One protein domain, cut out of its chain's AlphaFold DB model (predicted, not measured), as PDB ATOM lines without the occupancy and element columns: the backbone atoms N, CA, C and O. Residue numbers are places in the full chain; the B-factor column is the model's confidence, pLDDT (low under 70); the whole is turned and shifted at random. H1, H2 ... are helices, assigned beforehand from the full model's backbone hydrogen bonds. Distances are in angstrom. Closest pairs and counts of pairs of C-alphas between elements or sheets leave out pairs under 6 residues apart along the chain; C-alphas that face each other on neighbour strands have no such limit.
ATOM      1  N   TYR A  10      71.518  12.578  81.939       86.12
ATOM      2  CA  TYR A  10      71.966  13.905  81.526       86.12
ATOM      3  C   TYR A  10      71.692  14.957  82.611       86.12
ATOM      4  O   TYR A  10      72.581  15.754  82.930       86.12
ATOM      5  N   THR A  11      70.522  14.915  83.261       85.75
ATOM      6  CA  THR A  11      70.224  15.770  84.428       85.75
ATOM      7  C   THR A  11      71.230  15.550  85.560       85.75
ATOM      8  O   THR A  11      71.736  16.518  86.135       85.75
ATOM      9  N   LEU A  12      71.573  14.291  85.861       83.69
ATOM     10  CA  LEU A  12      72.565  13.956  86.892       83.69
ATOM     11  C   LEU A  12      73.965  14.475  86.543       83.69
ATOM     12  O   LEU A  12      74.646  15.042  87.399       83.69
ATOM     13  N   GLU A  13      74.395  14.338  85.288       84.75
ATOM     14  CA  GLU A  13      75.677  14.877  84.820       84.75
ATOM     15  C   GLU A  13      75.735  16.404  84.942       84.75
ATOM     16  O   GLU A  13      76.766  16.961  85.335       84.75
ATOM     17  N   LYS A  14      74.630  17.094  84.644       82.69
ATOM     18  CA  LYS A  14      74.534  18.551  84.765       82.69
ATOM     19  C   LYS A  14      74.587  18.999  86.226       82.69
ATOM     20  O   LYS A  14      75.359  19.903  86.550       82.69
ATOM     21  N   LEU A  15      73.862  18.322  87.117       82.31
ATOM     22  CA  LEU A  15      73.950  18.556  88.561       82.31
ATOM     23  C   LEU A  15      75.379  18.344  89.082       82.31
ATOM     24  O   LEU A  15      75.897  19.184  89.815       82.31
ATOM     25  N   ALA A  16      76.055  17.275  88.654       80.62
ATOM     26  CA  ALA A  16      77.435  17.008  89.052       80.62
ATOM     27  C   ALA A  16      78.401  18.123  88.610       80.62
ATOM     28  O   ALA A  16      79.339  18.449  89.338       80.62
ATOM     29  N   ARG A  17      78.176  18.749  87.445       79.81
ATOM     30  CA  ARG A  17      78.948  19.932  87.022       79.81
ATOM     31  C   ARG A  17      78.695  21.124  87.944       79.81
ATOM     32  O   ARG A  17      79.660  21.752  88.360       79.81
ATOM     33  N   LEU A  18      77.439  21.401  88.306       76.25
ATOM     34  CA  LEU A  18      77.094  22.480  89.247       76.25
ATOM     35  C   LEU A  18      77.773  22.286  90.609       76.25
ATOM     36  O   LEU A  18      78.359  23.222  91.148       76.25
ATOM     37  N   VAL A  19      77.778  21.055  91.122       79.44
ATOM     38  CA  VAL A  19      78.460  20.692  92.373       79.44
ATOM     39  C   VAL A  19      79.967  20.960  92.303       79.44
ATOM     40  O   VAL A  19      80.535  21.518  93.238       79.44
ATOM     41  N   ARG A  20      80.625  20.635  91.180       80.31
ATOM     42  CA  ARG A  20      82.065  20.912  90.983       80.31
ATOM     43  C   ARG A  20      82.407  22.403  91.005       80.31
ATOM     44  O   ARG A  20      83.558  22.746  91.253       80.31
ATOM     45  N   HIS A  21      81.434  23.278  90.764       76.62
ATOM     46  CA  HIS A  21      81.602  24.727  90.872       76.62
ATOM     47  C   HIS A  21      81.399  25.263  92.303       76.62
ATOM     48  O   HIS A  21      81.335  26.476  92.483       76.62
ATOM     49  N   ASN A  22      81.350  24.389  93.321       67.00
ATOM     50  CA  ASN A  22      81.141  24.731  94.737       67.00
ATOM     51  C   ASN A  22      79.859  25.530  94.995       67.00
ATOM     52  O   ASN A  22      79.787  26.366  95.898       67.00
ATOM     53  N   ASP A  23      78.829  25.260  94.205       75.12
ATOM     54  CA  ASP A  23      77.534  25.875  94.398       75.12
ATOM     55  C   ASP A  23      76.828  25.256  95.620       75.12
ATOM     56  O   ASP A  23      76.526  24.060  95.653       75.12
ATOM     57  N   SER A  24      76.569  26.077  96.642       75.06
ATOM     58  CA  SER A  24      76.025  25.626  97.929       75.06
ATOM     59  C   SER A  24      74.633  25.011  97.814       75.06
ATOM     60  O   SER A  24      74.318  24.063  98.534       75.06
ATOM     61  N   LYS A  25      73.802  25.498  96.892       78.00
ATOM     62  CA  LYS A  25      72.457  24.968  96.677       78.00
ATOM     63  C   LYS A  25      72.487  23.736  95.769       78.00
ATOM     64  O   LYS A  25      71.690  22.827  95.976       78.00
ATOM     65  N   ALA A  26      73.441  23.631  94.844       77.31
ATOM     66  CA  ALA A  26      73.682  22.403  94.087       77.31
ATOM     67  C   ALA A  26      74.186  21.267  94.986       77.31
ATOM     68  O   ALA A  26      73.739  20.135  94.824       77.31
ATOM     69  N   LEU A  27      75.059  21.572  95.952       78.25
ATOM     70  CA  LEU A  27      75.503  20.627  96.981       78.25
ATOM     71  C   LEU A  27      74.319  20.117  97.811       78.25
ATOM     72  O   LEU A  27      74.135  18.909  97.909       78.25
ATOM     73  N   GLN A  28      73.453  21.017  98.292       78.94
ATOM     74  CA  GLN A  28      72.228  20.643  99.012       78.94
ATOM     75  C   GLN A  28      71.291  19.765  98.170       78.94
ATOM     76  O   GLN A  28      70.763  18.771  98.659       78.94
ATOM     77  N   VAL A  29      71.083  20.110  96.894       78.88
ATOM     78  CA  VAL A  29      70.260  19.313  95.967       78.88
ATOM     79  C   VAL A  29      70.874  17.930  95.742       78.88
ATOM     80  O   VAL A  29      70.163  16.928  95.743       78.88
ATOM     81  N   HIS A  30      72.190  17.860  95.566       78.50
ATOM     82  CA  HIS A  30      72.912  16.612  95.356       78.50
ATOM     83  C   HIS A  30      72.873  15.706  96.592       78.50
ATOM     84  O   HIS A  30      72.576  14.522  96.458       78.50
ATOM     85  N   GLU A  31      73.083  16.257  97.789       77.31
ATOM     86  CA  GLU A  31      72.936  15.538  99.061       77.31
ATOM     87  C   GLU A  31      71.506  15.017  99.253       77.31
ATOM     88  O   GLU A  31      71.330  13.860  99.626       77.31
ATOM     89  N   LEU A  32      70.490  15.821  98.917       76.50
ATOM     90  CA  LEU A  32      69.077  15.434  98.992       76.50
ATOM     91  C   LEU A  32      68.721  14.277  98.040       76.50
ATOM     92  O   LEU A  32      67.893  13.427  98.368       76.50
ATOM     93  N   ILE A  33      69.328  14.237  96.851       75.12
ATOM     94  CA  ILE A  33      69.141  13.135  95.896       75.12
ATOM     95  C   ILE A  33      69.875  11.881  96.381       75.12
ATOM     96  O   ILE A  33      69.319  10.785  96.322       75.12
ATOM     97  N   GLN A  34      71.101  12.031  96.890       74.00
ATOM     98  CA  GLN A  34      71.921  10.914  97.368       74.00
ATOM     99  C   GLN A  34      71.409  10.286  98.666       74.00
ATOM    100  O   GLN A  34      71.554   9.077  98.845       74.00
ATOM    101  N   SER A  35      70.796  11.073  99.553       70.12
ATOM    102  CA  SER A  35      70.223  10.582 100.810       70.12
ATOM    103  C   SER A  35      69.003   9.680 100.596       70.12
ATOM    104  O   SER A  35      68.584   8.986 101.519       70.12
ATOM    105  N   GLY A  36      68.423   9.673  99.386       64.62
ATOM    106  CA  GLY A  36      67.194   8.937  99.091       64.62
ATOM    107  C   GLY A  36      65.971   9.491  99.833       64.62
ATOM    108  O   GLY A  36      64.923   8.849  99.856       64.62
ATOM    109  N   GLU A  37      66.078  10.683 100.432       60.53
ATOM    110  CA  GLU A  37      65.003  11.319 101.206       60.53
ATOM    111  C   GLU A  37      63.869  11.876 100.331       60.53
ATOM    112  O   GLU A  37      62.790  12.204 100.844       60.53
ATOM    113  N   LEU A  38      64.078  11.928  99.011       65.12
ATOM    114  CA  LEU A  38      63.048  12.156  97.992       65.12
ATOM    115  C   LEU A  38      62.115  10.933  97.881       65.12
ATOM    116  O   LEU A  38      62.044  10.264  96.855       65.12
ATOM    117  N   THR A  39      61.417  10.636  98.972       57.44
ATOM    118  CA  THR A  39      60.333   9.646  99.074       57.44
ATOM    119  C   THR A  39      59.004  10.248  98.593       57.44
ATOM    120  O   THR A  39      58.911  11.462  98.431       57.44
ATOM    121  N   GLU A  40      57.933   9.447  98.460       53.22
ATOM    122  CA  GLU A  40      56.556   9.933  98.186       53.22
ATOM    123  C   GLU A  40      56.112  11.101  99.103       53.22
ATOM    124  O   GLU A  40      55.265  11.909  98.724       53.22
ATOM    125  N   LYS A  41      56.705  11.245 100.302       47.28
ATOM    126  CA  LYS A  41      56.455  12.369 101.225       47.28
ATOM    127  C   LYS A  41      57.003  13.719 100.738       47.28
ATOM    128  O   LYS A  41      56.559  14.761 101.222       47.28
ATOM    129  N   GLN A  42      57.964  13.736  99.816       53.47
ATOM    130  CA  GLN A  42      58.563  14.933  99.224       53.47
ATOM    131  C   GLN A  42      58.081  15.083  97.764       53.47
ATOM    132  O   GLN A  42      58.796  14.778  96.822       53.47
ATOM    133  N   ASN A  43      56.826  15.533  97.644       66.62
ATOM    134  CA  ASN A  43      55.959  15.698  96.460       66.62
ATOM    135  C   ASN A  43      56.634  16.169  95.140       66.62
ATOM    136  O   ASN A  43      57.632  16.889  95.176       66.62
ATOM    137  N   SER A  44      56.021  15.865  93.984       64.69
ATOM    138  CA  SER A  44      56.454  16.217  92.609       64.69
ATOM    139  C   SER A  44      56.886  17.680  92.433       64.69
ATOM    140  O   SER A  44      57.859  17.958  91.737       64.69
ATOM    141  N   ASN A  45      56.261  18.613  93.154       70.88
ATOM    142  CA  ASN A  45      56.657  20.026  93.198       70.88
ATOM    143  C   ASN A  45      58.127  20.251  93.603       70.88
ATOM    144  O   ASN A  45      58.796  21.107  93.038       70.88
ATOM    145  N   LYS A  46      58.661  19.474  94.554       78.25
ATOM    146  CA  LYS A  46      60.073  19.588  94.960       78.25
ATOM    147  C   LYS A  46      61.013  19.117  93.859       78.25
ATOM    148  O   LYS A  46      62.061  19.715  93.642       78.25
ATOM    149  N   VAL A  47      60.634  18.051  93.157       78.69
ATOM    150  CA  VAL A  47      61.388  17.553  92.004       78.69
ATOM    151  C   VAL A  47      61.350  18.577  90.869       78.69
ATOM    152  O   VAL A  47      62.379  18.850  90.259       78.69
ATOM    153  N   LEU A  48      60.202  19.213  90.636       80.88
ATOM    154  CA  LEU A  48      60.069  20.309  89.683       80.88
ATOM    155  C   LEU A  48      60.994  21.483  90.040       80.88
ATOM    156  O   LEU A  48      61.685  21.995  89.162       80.88
ATOM    157  N   ASP A  49      61.060  21.880  91.313       81.56
ATOM    158  CA  ASP A  49      61.970  22.933  91.781       81.56
ATOM    159  C   ASP A  49      63.448  22.551  91.583       81.56
ATOM    160  O   ASP A  49      64.266  23.399  91.216       81.56
ATOM    161  N   ILE A  50      63.797  21.274  91.778       84.25
ATOM    162  CA  ILE A  50      65.138  20.733  91.504       84.25
ATOM    163  C   ILE A  50      65.458  20.801  90.007       84.25
ATOM    164  O   ILE A  50      66.539  21.259  89.641       84.25
ATOM    165  N   LEU A  51      64.533  20.390  89.136       85.88
ATOM    166  CA  LEU A  51      64.713  20.471  87.684       85.88
ATOM    167  C   LEU A  51      64.865  21.927  87.234       85.88
ATOM    168  O   LEU A  51      65.812  22.256  86.518       85.88
ATOM    169  N   GLN A  52      64.002  22.824  87.720       86.00
ATOM    170  CA  GLN A  52      64.143  24.260  87.482       86.00
ATOM    171  C   GLN A  52      65.520  24.740  87.922       86.00
ATOM    172  O   GLN A  52      66.218  25.372  87.144       86.00
ATOM    173  N   TYR A  53      65.969  24.366  89.116       84.31
ATOM    174  CA  TYR A  53      67.299  24.720  89.578       84.31
ATOM    175  C   TYR A  53      68.406  24.223  88.636       84.31
ATOM    176  O   TYR A  53      69.184  25.023  88.134       84.31
ATOM    177  N   ILE A  54      68.463  22.930  88.329       84.81
ATOM    178  CA  ILE A  54      69.545  22.340  87.524       84.81
ATOM    179  C   ILE A  54      69.643  22.984  86.133       84.81
ATOM    180  O   ILE A  54      70.739  23.223  85.620       84.81
ATOM    181  N   TYR A  55      68.498  23.277  85.522       84.25
ATOM    182  CA  TYR A  55      68.430  23.790  84.157       84.25
ATOM    183  C   TYR A  55      68.393  25.311  84.061       84.25
ATOM    184  O   TYR A  55      68.676  25.853  82.989       84.25
ATOM    185  N   THR A  56      68.060  26.007  85.151       76.50
ATOM    186  CA  THR A  56      68.017  27.467  85.173       76.50
ATOM    187  C   THR A  56      69.065  28.131  86.056       76.50
ATOM    188  O   THR A  56      69.174  29.354  86.021       76.50
ATOM    189  N   HIS A  57      69.852  27.387  86.834       71.00
ATOM    190  CA  HIS A  57      70.883  27.991  87.672       71.00
ATOM    191  C   HIS A  57      72.145  28.355  86.866       71.00
ATOM    192  O   HIS A  57      72.557  27.598  85.981       71.00
ATOM    193  N   PRO A  58      72.762  29.525  87.123       54.44
ATOM    194  CA  PRO A  58      73.810  30.072  86.284       54.44
ATOM    195  C   PRO A  58      75.186  29.589  86.747       54.44
ATOM    196  O   PRO A  58      75.893  30.298  87.451       54.44
ATOM    197  N   SER A  59      75.621  28.417  86.295       54.81
ATOM    198  CA  SER A  59      77.065  28.148  86.248       54.81
ATOM    199  C   SER A  59      77.741  28.923  85.112       54.81
ATOM    200  O   SER A  59      78.907  29.287  85.242       54.81
ATOM    201  N   ASN A  60      77.011  29.259  84.034       56.81
ATOM    202  CA  ASN A  60      77.474  30.192  83.002       56.81
ATOM    203  C   ASN A  60      76.305  30.801  82.187       56.81
ATOM    204  O   ASN A  60      75.830  30.210  81.219       56.81
ATOM    205  N   GLU A  61      75.821  32.000  82.548       56.94
ATOM    206  CA  GLU A  61      74.742  32.688  81.796       56.94
ATOM    207  C   GLU A  61      75.091  32.928  80.315       56.94
ATOM    208  O   GLU A  61      74.193  32.995  79.474       56.94
ATOM    209  N   ASN A  62      76.384  33.048  79.994       55.50
ATOM    210  CA  ASN A  62      76.876  33.327  78.643       55.50
ATOM    211  C   ASN A  62      76.667  32.150  77.680       55.50
ATOM    212  O   ASN A  62      76.517  32.368  76.483       55.50
ATOM    213  N   GLU A  63      76.669  30.918  78.189       58.94
ATOM    214  CA  GLU A  63      76.498  29.701  77.379       58.94
ATOM    215  C   GLU A  63      75.023  29.354  77.160       58.94
ATOM    216  O   GLU A  63      74.676  28.576  76.273       58.94
ATOM    217  N   ARG A  64      74.138  29.930  77.979       63.34
ATOM    218  CA  ARG A  64      72.718  29.583  78.006       63.34
ATOM    219  C   ARG A  64      71.891  30.355  76.989       63.34
ATOM    220  O   ARG A  64      70.910  29.829  76.465       63.34
ATOM    221  N   TYR A  65      72.254  31.609  76.747       71.06
ATOM    222  CA  TYR A  65      71.486  32.512  75.903       71.06
ATOM    223  C   TYR A  65      72.199  32.763  74.574       71.06
ATOM    224  O   TYR A  65      73.422  32.899  74.551       71.06
ATOM    225  N   PRO A 223      64.873  31.118  79.841       82.94
ATOM    226  CA  PRO A 223      64.831  30.035  78.854       82.94
ATOM    227  C   PRO A 223      65.957  29.029  79.073       82.94
ATOM    228  O   PRO A 223      67.041  29.409  79.505       82.94
ATOM    229  N   VAL A 224      65.743  27.751  78.779       86.19
ATOM    230  CA  VAL A 224      66.823  26.744  78.798       86.19
ATOM    231  C   VAL A 224      67.708  26.881  77.550       86.19
ATOM    232  O   VAL A 224      67.327  27.558  76.592       86.19
ATOM    233  N   SER A 225      68.901  26.277  77.557       84.50
ATOM    234  CA  SER A 225      69.754  26.271  76.360       84.50
ATOM    235  C   SER A 225      69.163  25.371  75.266       84.50
ATOM    236  O   SER A 225      68.406  24.440  75.556       84.50
ATOM    237  N   THR A 226      69.516  25.620  74.000       83.88
ATOM    238  CA  THR A 226      69.119  24.747  72.877       83.88
ATOM    239  C   THR A 226      69.600  23.312  73.092       83.88
ATOM    240  O   THR A 226      68.833  22.378  72.896       83.88
ATOM    241  N   VAL A 227      70.839  23.150  73.569       86.06
ATOM    242  CA  VAL A 227      71.447  21.842  73.854       86.06
ATOM    243  C   VAL A 227      70.661  21.098  74.932       86.06
ATOM    244  O   VAL A 227      70.353  19.923  74.763       86.06
ATOM    245  N   ASP A 228      70.287  21.787  76.013       87.81
ATOM    246  CA  ASP A 228      69.494  21.182  77.086       87.81
ATOM    247  C   ASP A 228      68.121  20.735  76.591       87.81
ATOM    248  O   ASP A 228      67.672  19.649  76.937       87.81
ATOM    249  N   MET A 229      67.455  21.555  75.774       87.69
ATOM    250  CA  MET A 229      66.157  21.206  75.200       87.69
ATOM    251  C   MET A 229      66.253  19.996  74.266       87.69
ATOM    252  O   MET A 229      65.376  19.135  74.301       87.69
ATOM    253  N   ASP A 230      67.311  19.899  73.457       88.44
ATOM    254  CA  ASP A 230      67.532  18.759  72.565       88.44
ATOM    255  C   ASP A 230      67.754  17.457  73.342       88.44
ATOM    256  O   ASP A 230      67.205  16.425  72.961       88.44
ATOM    257  N   GLU A 231      68.512  17.491  74.440       89.19
ATOM    258  CA  GLU A 231      68.715  16.322  75.307       89.19
ATOM    259  C   GLU A 231      67.451  15.965  76.096       89.19
ATOM    260  O   GLU A 231      67.045  14.804  76.112       89.19
ATOM    261  N   LEU A 232      66.760  16.959  76.661       87.31
ATOM    262  CA  LEU A 232      65.470  16.770  77.332       87.31
ATOM    263  C   LEU A 232      64.434  16.123  76.402       87.31
ATOM    264  O   LEU A 232      63.673  15.262  76.832       87.31
ATOM    265  N   ASN A 233      64.436  16.478  75.112       84.62
ATOM    266  CA  ASN A 233      63.532  15.898  74.118       84.62
ATOM    267  C   ASN A 233      63.841  14.432  73.756       84.62
ATOM    268  O   ASN A 233      63.016  13.794  73.096       84.62
ATOM    269  N   LYS A 234      65.006  13.903  74.149       86.00
ATOM    270  CA  LYS A 234      65.409  12.502  73.924       86.00
ATOM    271  C   LYS A 234      65.097  11.593  75.114       86.00
ATOM    272  O   LYS A 234      65.212  10.379  74.975       86.00
ATOM    273  N   ILE A 235      64.734  12.153  76.269       81.62
ATOM    274  CA  ILE A 235      64.476  11.380  77.488       81.62
ATOM    275  C   ILE A 235      63.302  10.426  77.259       81.62
ATOM    276  O   ILE A 235      62.226  10.845  76.845       81.62
ATOM    277  N   ASN A 236      63.473   9.145  77.585       77.44
ATOM    278  CA  ASN A 236      62.353   8.210  77.622       77.44
ATOM    279  C   ASN A 236      61.616   8.326  78.964       77.44
ATOM    280  O   ASN A 236      61.959   7.661  79.940       77.44
ATOM    281  N   LEU A 237      60.579   9.168  79.018       74.75
ATOM    282  CA  LEU A 237      59.807   9.410  80.244       74.75
ATOM    283  C   LEU A 237      59.169   8.134  80.828       74.75
ATOM    284  O   LEU A 237      58.888   8.091  82.024       74.75
ATOM    285  N   LEU A 238      58.958   7.090  80.017       70.75
ATOM    286  CA  LEU A 238      58.378   5.814  80.455       70.75
ATOM    287  C   LEU A 238      59.306   4.999  81.364       70.75
ATOM    288  O   LEU A 238      58.820   4.161  82.123       70.75
ATOM    289  N   GLU A 239      60.611   5.251  81.312       73.31
ATOM    290  CA  GLU A 239      61.614   4.598  82.164       73.31
ATOM    291  C   GLU A 239      61.778   5.306  83.517       73.31
ATOM    292  O   GLU A 239      62.392   4.763  84.432       73.31
ATOM    293  N   ILE A 240      61.200   6.503  83.663       73.88
ATOM    294  CA  ILE A 240      61.238   7.300  84.891       73.88
ATOM    295  C   ILE A 240      60.048   6.933  85.781       73.88
ATOM    296  O   ILE A 240      58.919   6.784  85.297       73.88
ATOM    297  N   ASP A 241      60.296   6.822  87.087       72.69
ATOM    298  CA  ASP A 241      59.264   6.539  88.084       72.69
ATOM    299  C   ASP A 241      58.157   7.613  88.112       72.69
ATOM    300  O   ASP A 241      58.389   8.783  87.804       72.69
ATOM    301  N   GLY A 242      56.931   7.220  88.466       68.38
ATOM    302  CA  GLY A 242      55.711   7.992  88.200       68.38
ATOM    303  C   GLY A 242      55.690   9.426  88.746       68.38
ATOM    304  O   GLY A 242      55.173  10.313  88.068       68.38
ATOM    305  N   TYR A 243      56.262   9.686  89.925       71.06
ATOM    306  CA  TYR A 243      56.280  11.044  90.498       71.06
ATOM    307  C   TYR A 243      57.370  11.936  89.896       71.06
ATOM    308  O   TYR A 243      57.147  13.127  89.681       71.06
ATOM    309  N   PHE A 244      58.539  11.370  89.581       73.94
ATOM    310  CA  PHE A 244      59.575  12.086  88.841       73.94
ATOM    311  C   PHE A 244      59.101  12.383  87.428       73.94
ATOM    312  O   PHE A 244      59.258  13.503  86.953       73.94
ATOM    313  N   ARG A 245      58.448  11.415  86.783       74.50
ATOM    314  CA  ARG A 245      57.836  11.579  85.467       74.50
ATOM    315  C   ARG A 245      56.866  12.757  85.446       74.50
ATOM    316  O   ARG A 245      56.959  13.576  84.542       74.50
ATOM    317  N   GLU A 246      55.982  12.872  86.438       71.94
ATOM    318  CA  GLU A 246      55.064  14.014  86.568       71.94
ATOM    319  C   GLU A 246      55.826  15.345  86.650       71.94
ATOM    320  O   GLU A 246      55.553  16.263  85.880       71.94
ATOM    321  N   ALA A 247      56.861  15.420  87.489       77.56
ATOM    322  CA  ALA A 247      57.684  16.620  87.604       77.56
ATOM    323  C   ALA A 247      58.441  16.966  86.308       77.56
ATOM    324  O   ALA A 247      58.521  18.139  85.947       77.56
ATOM    325  N   TYR A 248      58.968  15.971  85.585       79.06
ATOM    326  CA  TYR A 248      59.582  16.175  84.269       79.06
ATOM    327  C   TYR A 248      58.567  16.721  83.266       79.06
ATOM    328  O   TYR A 248      58.890  17.617  82.497       79.06
ATOM    329  N   VAL A 249      57.331  16.231  83.286       77.06
ATOM    330  CA  VAL A 249      56.269  16.695  82.385       77.06
ATOM    331  C   VAL A 249      55.886  18.135  82.688       77.06
ATOM    332  O   VAL A 249      55.845  18.963  81.778       77.06
ATOM    333  N   ASP A 250      55.665  18.458  83.960       77.00
ATOM    334  CA  ASP A 250      55.360  19.821  84.396       77.00
ATOM    335  C   ASP A 250      56.511  20.781  84.083       77.00
ATOM    336  O   ASP A 250      56.292  21.916  83.645       77.00
ATOM    337  N   PHE A 251      57.747  20.306  84.229       83.31
ATOM    338  CA  PHE A 251      58.937  21.045  83.844       83.31
ATOM    339  C   PHE A 251      58.978  21.300  82.332       83.31
ATOM    340  O   PHE A 251      59.072  22.455  81.917       83.31
ATOM    341  N   LEU A 252      58.826  20.259  81.505       81.56
ATOM    342  CA  LEU A 252      58.809  20.358  80.040       81.56
ATOM    343  C   LEU A 252      57.702  21.301  79.543       81.56
ATOM    344  O   LEU A 252      57.933  22.075  78.613       81.56
ATOM    345  N   ASN A 253      56.535  21.297  80.199       77.50
ATOM    346  CA  ASN A 253      55.419  22.212  79.933       77.50
ATOM    347  C   ASN A 253      55.752  23.682  80.235       77.50
ATOM    348  O   ASN A 253      55.208  24.589  79.595       77.50
ATOM    349  N   ALA A 254      56.616  23.928  81.217       77.88
ATOM    350  CA  ALA A 254      56.961  25.265  81.683       77.88
ATOM    351  C   ALA A 254      58.159  25.890  80.953       77.88
ATOM    352  O   ALA A 254      58.260  27.120  80.919       77.88
ATOM    353  N   ILE A 255      59.066  25.081  80.401       83.12
ATOM    354  CA  ILE A 255      60.292  25.567  79.758       83.12
ATOM    355  C   ILE A 255      60.099  25.964  78.295       83.12
ATOM    356  O   ILE A 255      59.176  25.547  77.595       83.12
ATOM    357  N   PHE A 256      61.040  26.768  77.818       85.44
ATOM    358  CA  PHE A 256      61.160  27.164  76.422       85.44
ATOM    359  C   PHE A 256      62.615  27.519  76.105       85.44
ATOM    360  O   PHE A 256      63.415  27.784  77.006       85.44
ATOM    361  N   VAL A 257      62.932  27.545  74.816       85.31
ATOM    362  CA  VAL A 257      64.205  28.011  74.259       85.31
ATOM    363  C   VAL A 257      63.949  29.239  73.405       85.31
ATOM    364  O   VAL A 257      62.893  29.366  72.787       85.31
ATOM    365  N   ILE A 258      64.938  30.125  73.344       78.50
ATOM    366  CA  ILE A 258      64.975  31.211  72.369       78.50
ATOM    367  C   ILE A 258      66.167  30.985  71.447       78.50
ATOM    368  O   ILE A 258      67.303  30.882  71.910       78.50
ATOM    369  N   LYS A 259      65.906  30.913  70.143       73.25
ATOM    370  CA  LYS A 259      66.924  30.762  69.102       73.25
ATOM    371  C   LYS A 259      67.567  32.103  68.728       73.25
ATOM    372  O   LYS A 259      67.116  33.186  69.112       73.25
ATOM    373  N   ASN A 260      68.655  32.036  67.959       67.44
ATOM    374  CA  ASN A 260      69.389  33.220  67.495       67.44
ATOM    375  C   ASN A 260      68.524  34.184  66.670       67.44
ATOM    376  O   ASN A 260      68.732  35.390  66.730       67.44
ATOM    377  N   ASP A 261      67.541  33.661  65.946       65.06
ATOM    378  CA  ASP A 261      66.582  34.400  65.122       65.06
ATOM    379  C   ASP A 261      65.377  34.938  65.916       65.06
ATOM    380  O   ASP A 261      64.418  35.418  65.317       65.06
ATOM    381  N   SER A 262      65.415  34.869  67.253       65.38
ATOM    382  CA  SER A 262      64.324  35.199  68.184       65.38
ATOM    383  C   SER A 262      63.112  34.263  68.160       65.38
ATOM    384  O   SER A 262      62.132  34.520  68.863       65.38
ATOM    385  N   THR A 263      63.189  33.144  67.434       74.06
ATOM    386  CA  THR A 263      62.149  32.112  67.462       74.06
ATOM    387  C   THR A 263      62.098  31.460  68.840       74.06
ATOM    388  O   THR A 263      63.126  31.082  69.407       74.06
ATOM    389  N   ILE A 264      60.886  31.340  69.385       78.69
ATOM    390  CA  ILE A 264      60.639  30.702  70.677       78.69
ATOM    391  C   ILE A 264      60.120  29.294  70.428       78.69
ATOM    392  O   ILE A 264      59.084  29.115  69.788       78.69
ATOM    393  N   GLU A 265      60.819  28.308  70.974       79.94
ATOM    394  CA  GLU A 265      60.467  26.898  70.838       79.94
ATOM    395  C   GLU A 265      60.147  26.281  72.193       79.94
ATOM    396  O   GLU A 265      60.760  26.598  73.214       79.94
ATOM    397  N   LYS A 266      59.160  25.388  72.192       82.31
ATOM    398  CA  LYS A 266      58.768  24.583  73.350       82.31
ATOM    399  C   LYS A 266      59.214  23.139  73.140       82.31
ATOM    400  O   LYS A 266      59.534  22.753  72.017       82.31
ATOM    401  N   SER A 267      59.210  22.343  74.207       78.19
ATOM    402  CA  SER A 267      59.552  20.922  74.118       78.19
ATOM    403  C   SER A 267      58.669  20.186  73.102       78.19
ATOM    404  O   SER A 267      57.442  20.318  73.102       78.19
ATOM    405  N   ALA A 268      59.307  19.376  72.255       68.94
ATOM    406  CA  ALA A 268      58.632  18.528  71.278       68.94
ATOM    407  C   ALA A 268      58.003  17.281  71.922       68.94
ATOM    408  O   ALA A 268      57.106  16.683  71.330       68.94
ATOM    409  N   MET A 269      58.426  16.893  73.135       63.34
ATOM    410  CA  MET A 269      57.833  15.750  73.844       63.34
ATOM    411  C   MET A 269      56.353  15.962  74.150       63.34
ATOM    412  O   MET A 269      55.577  15.022  74.020       63.34
ATOM    413  N   ILE A 270      55.943  17.200  74.447       55.25
ATOM    414  CA  ILE A 270      54.535  17.561  74.687       55.25
ATOM    415  C   ILE A 270      53.668  17.230  73.465       55.25
ATOM    416  O   ILE A 270      52.507  16.855  73.603       55.25
ATOM    417  N   GLN A 271      54.234  17.335  72.260       48.12
ATOM    418  CA  GLN A 271      53.537  16.997  71.019       48.12
ATOM    419  C   GLN A 271      53.574  15.498  70.700       48.12
ATOM    420  O   GLN A 271      52.768  15.034  69.899       48.12
ATOM    421  N   ARG A 272      54.513  14.738  71.282       48.56
ATOM    422  CA  ARG A 272      54.784  13.344  70.898       48.56
ATOM    423  C   ARG A 272      54.256  12.309  71.883       48.56
ATOM    424  O   ARG A 272      53.964  11.201  71.449       48.56
ATOM    425  N   GLN A 273      54.129  12.626  73.170       45.94
ATOM    426  CA  GLN A 273      53.721  11.656  74.184       45.94
ATOM    427  C   GLN A 273      52.960  12.371  75.303       45.94
ATOM    428  O   GLN A 273      53.551  13.047  76.142       45.94
ATOM    429  N   VAL A 274      51.631  12.223  75.316       44.34
ATOM    430  CA  VAL A 274      50.804  12.583  76.474       44.34
ATOM    431  C   VAL A 274      51.298  11.739  77.638       44.34
ATOM    432  O   VAL A 274      51.087  10.528  77.669       44.34
ATOM    433  N   ALA A 275      52.003  12.366  78.571       41.94
ATOM    434  CA  ALA A 275      52.470  11.675  79.748       41.94
ATOM    435  C   ALA A 275      51.274  11.286  80.615       41.94
ATOM    436  O   ALA A 275      50.558  12.117  81.180       41.94
TER     437      ALA A 275
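AT A GLANCE: This is residues 10 to 65 and 223 to 275 of the 296 residues of an uncharacterized protein of Pichia kudriavzevii (UniProt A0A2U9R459). A flat assembly of crossed helices has H3 in its middle, with H6 packed across H3 at a steep tilt of 48 degrees and H1 packed on residues 51 to 54 of H3; H2 folds back from the end of H1 and packs on it at a steep tilt. A link from H6 makes a narrow loop, residues 257 to 258 pairing antiparallel with 264 to 265, before short H7 packs on H6. The 109 printed residues include seven named helices, H1 to H7 in chain order, and no named strand: the class is all helix. The whole is compact, with a radius of gyration of the C-alphas of 14.1 A and spans of 43 by 34 by 18 A.

IN THESE COORDINATES: H1, residues 10 to 20, begins at C-alpha 10 (71.966, 13.905, 81.526) and is 15.5 A long. H2 is residues 24 to 34, 15.3 A; H3 44 to 56, 17.8 A; H4 61 to 64; H5 226 to 232; H6 242 to 254, 18.5 A. H7, residues 269 to 272, ends at C-alpha 272 (54.784, 13.344, 70.898).

HOW THE PARTS SIT: H1 and H2 touch, closest C-alphas Val 19 and Ala 26, 5.4 A, at a steep tilt of 48 degrees, opposite ways. H3 touches H1 with residues 51 to 54 alone, closest C-alphas Ile 54 and Leu 15, 5.9 A. H3 and H6 touch, closest C-alphas Leu 48 and Ala 247, 4.9 A, at a steep tilt of 48 degrees, the same way. H6 touches H7 with residues 249 to 253 alone, closest C-alphas Asn 253 and Ile 270, 7.1 A. H4 and H5 are close but not clearly touching, closest C-alphas Arg 64 and Thr 226, 7.9 A. In H1, H2, H3, H5 and H6 every O i to N i+4 pair is within hydrogen-bond range; H4 and H7 are too short for one.

THE WHOLE: The C-alphas farthest apart, Lys 41 and Asp 261, are 43.5 A apart. Residues 66 to 222 are not printed; C-alphas 65 and 223 are 7.7 A apart across this cut. The link H6 to H7 is long. Mean pLDDT of the printed part is 73.9, with 29 residues under 70, among them 36 to 44, 58 to 64 and 268 to 275.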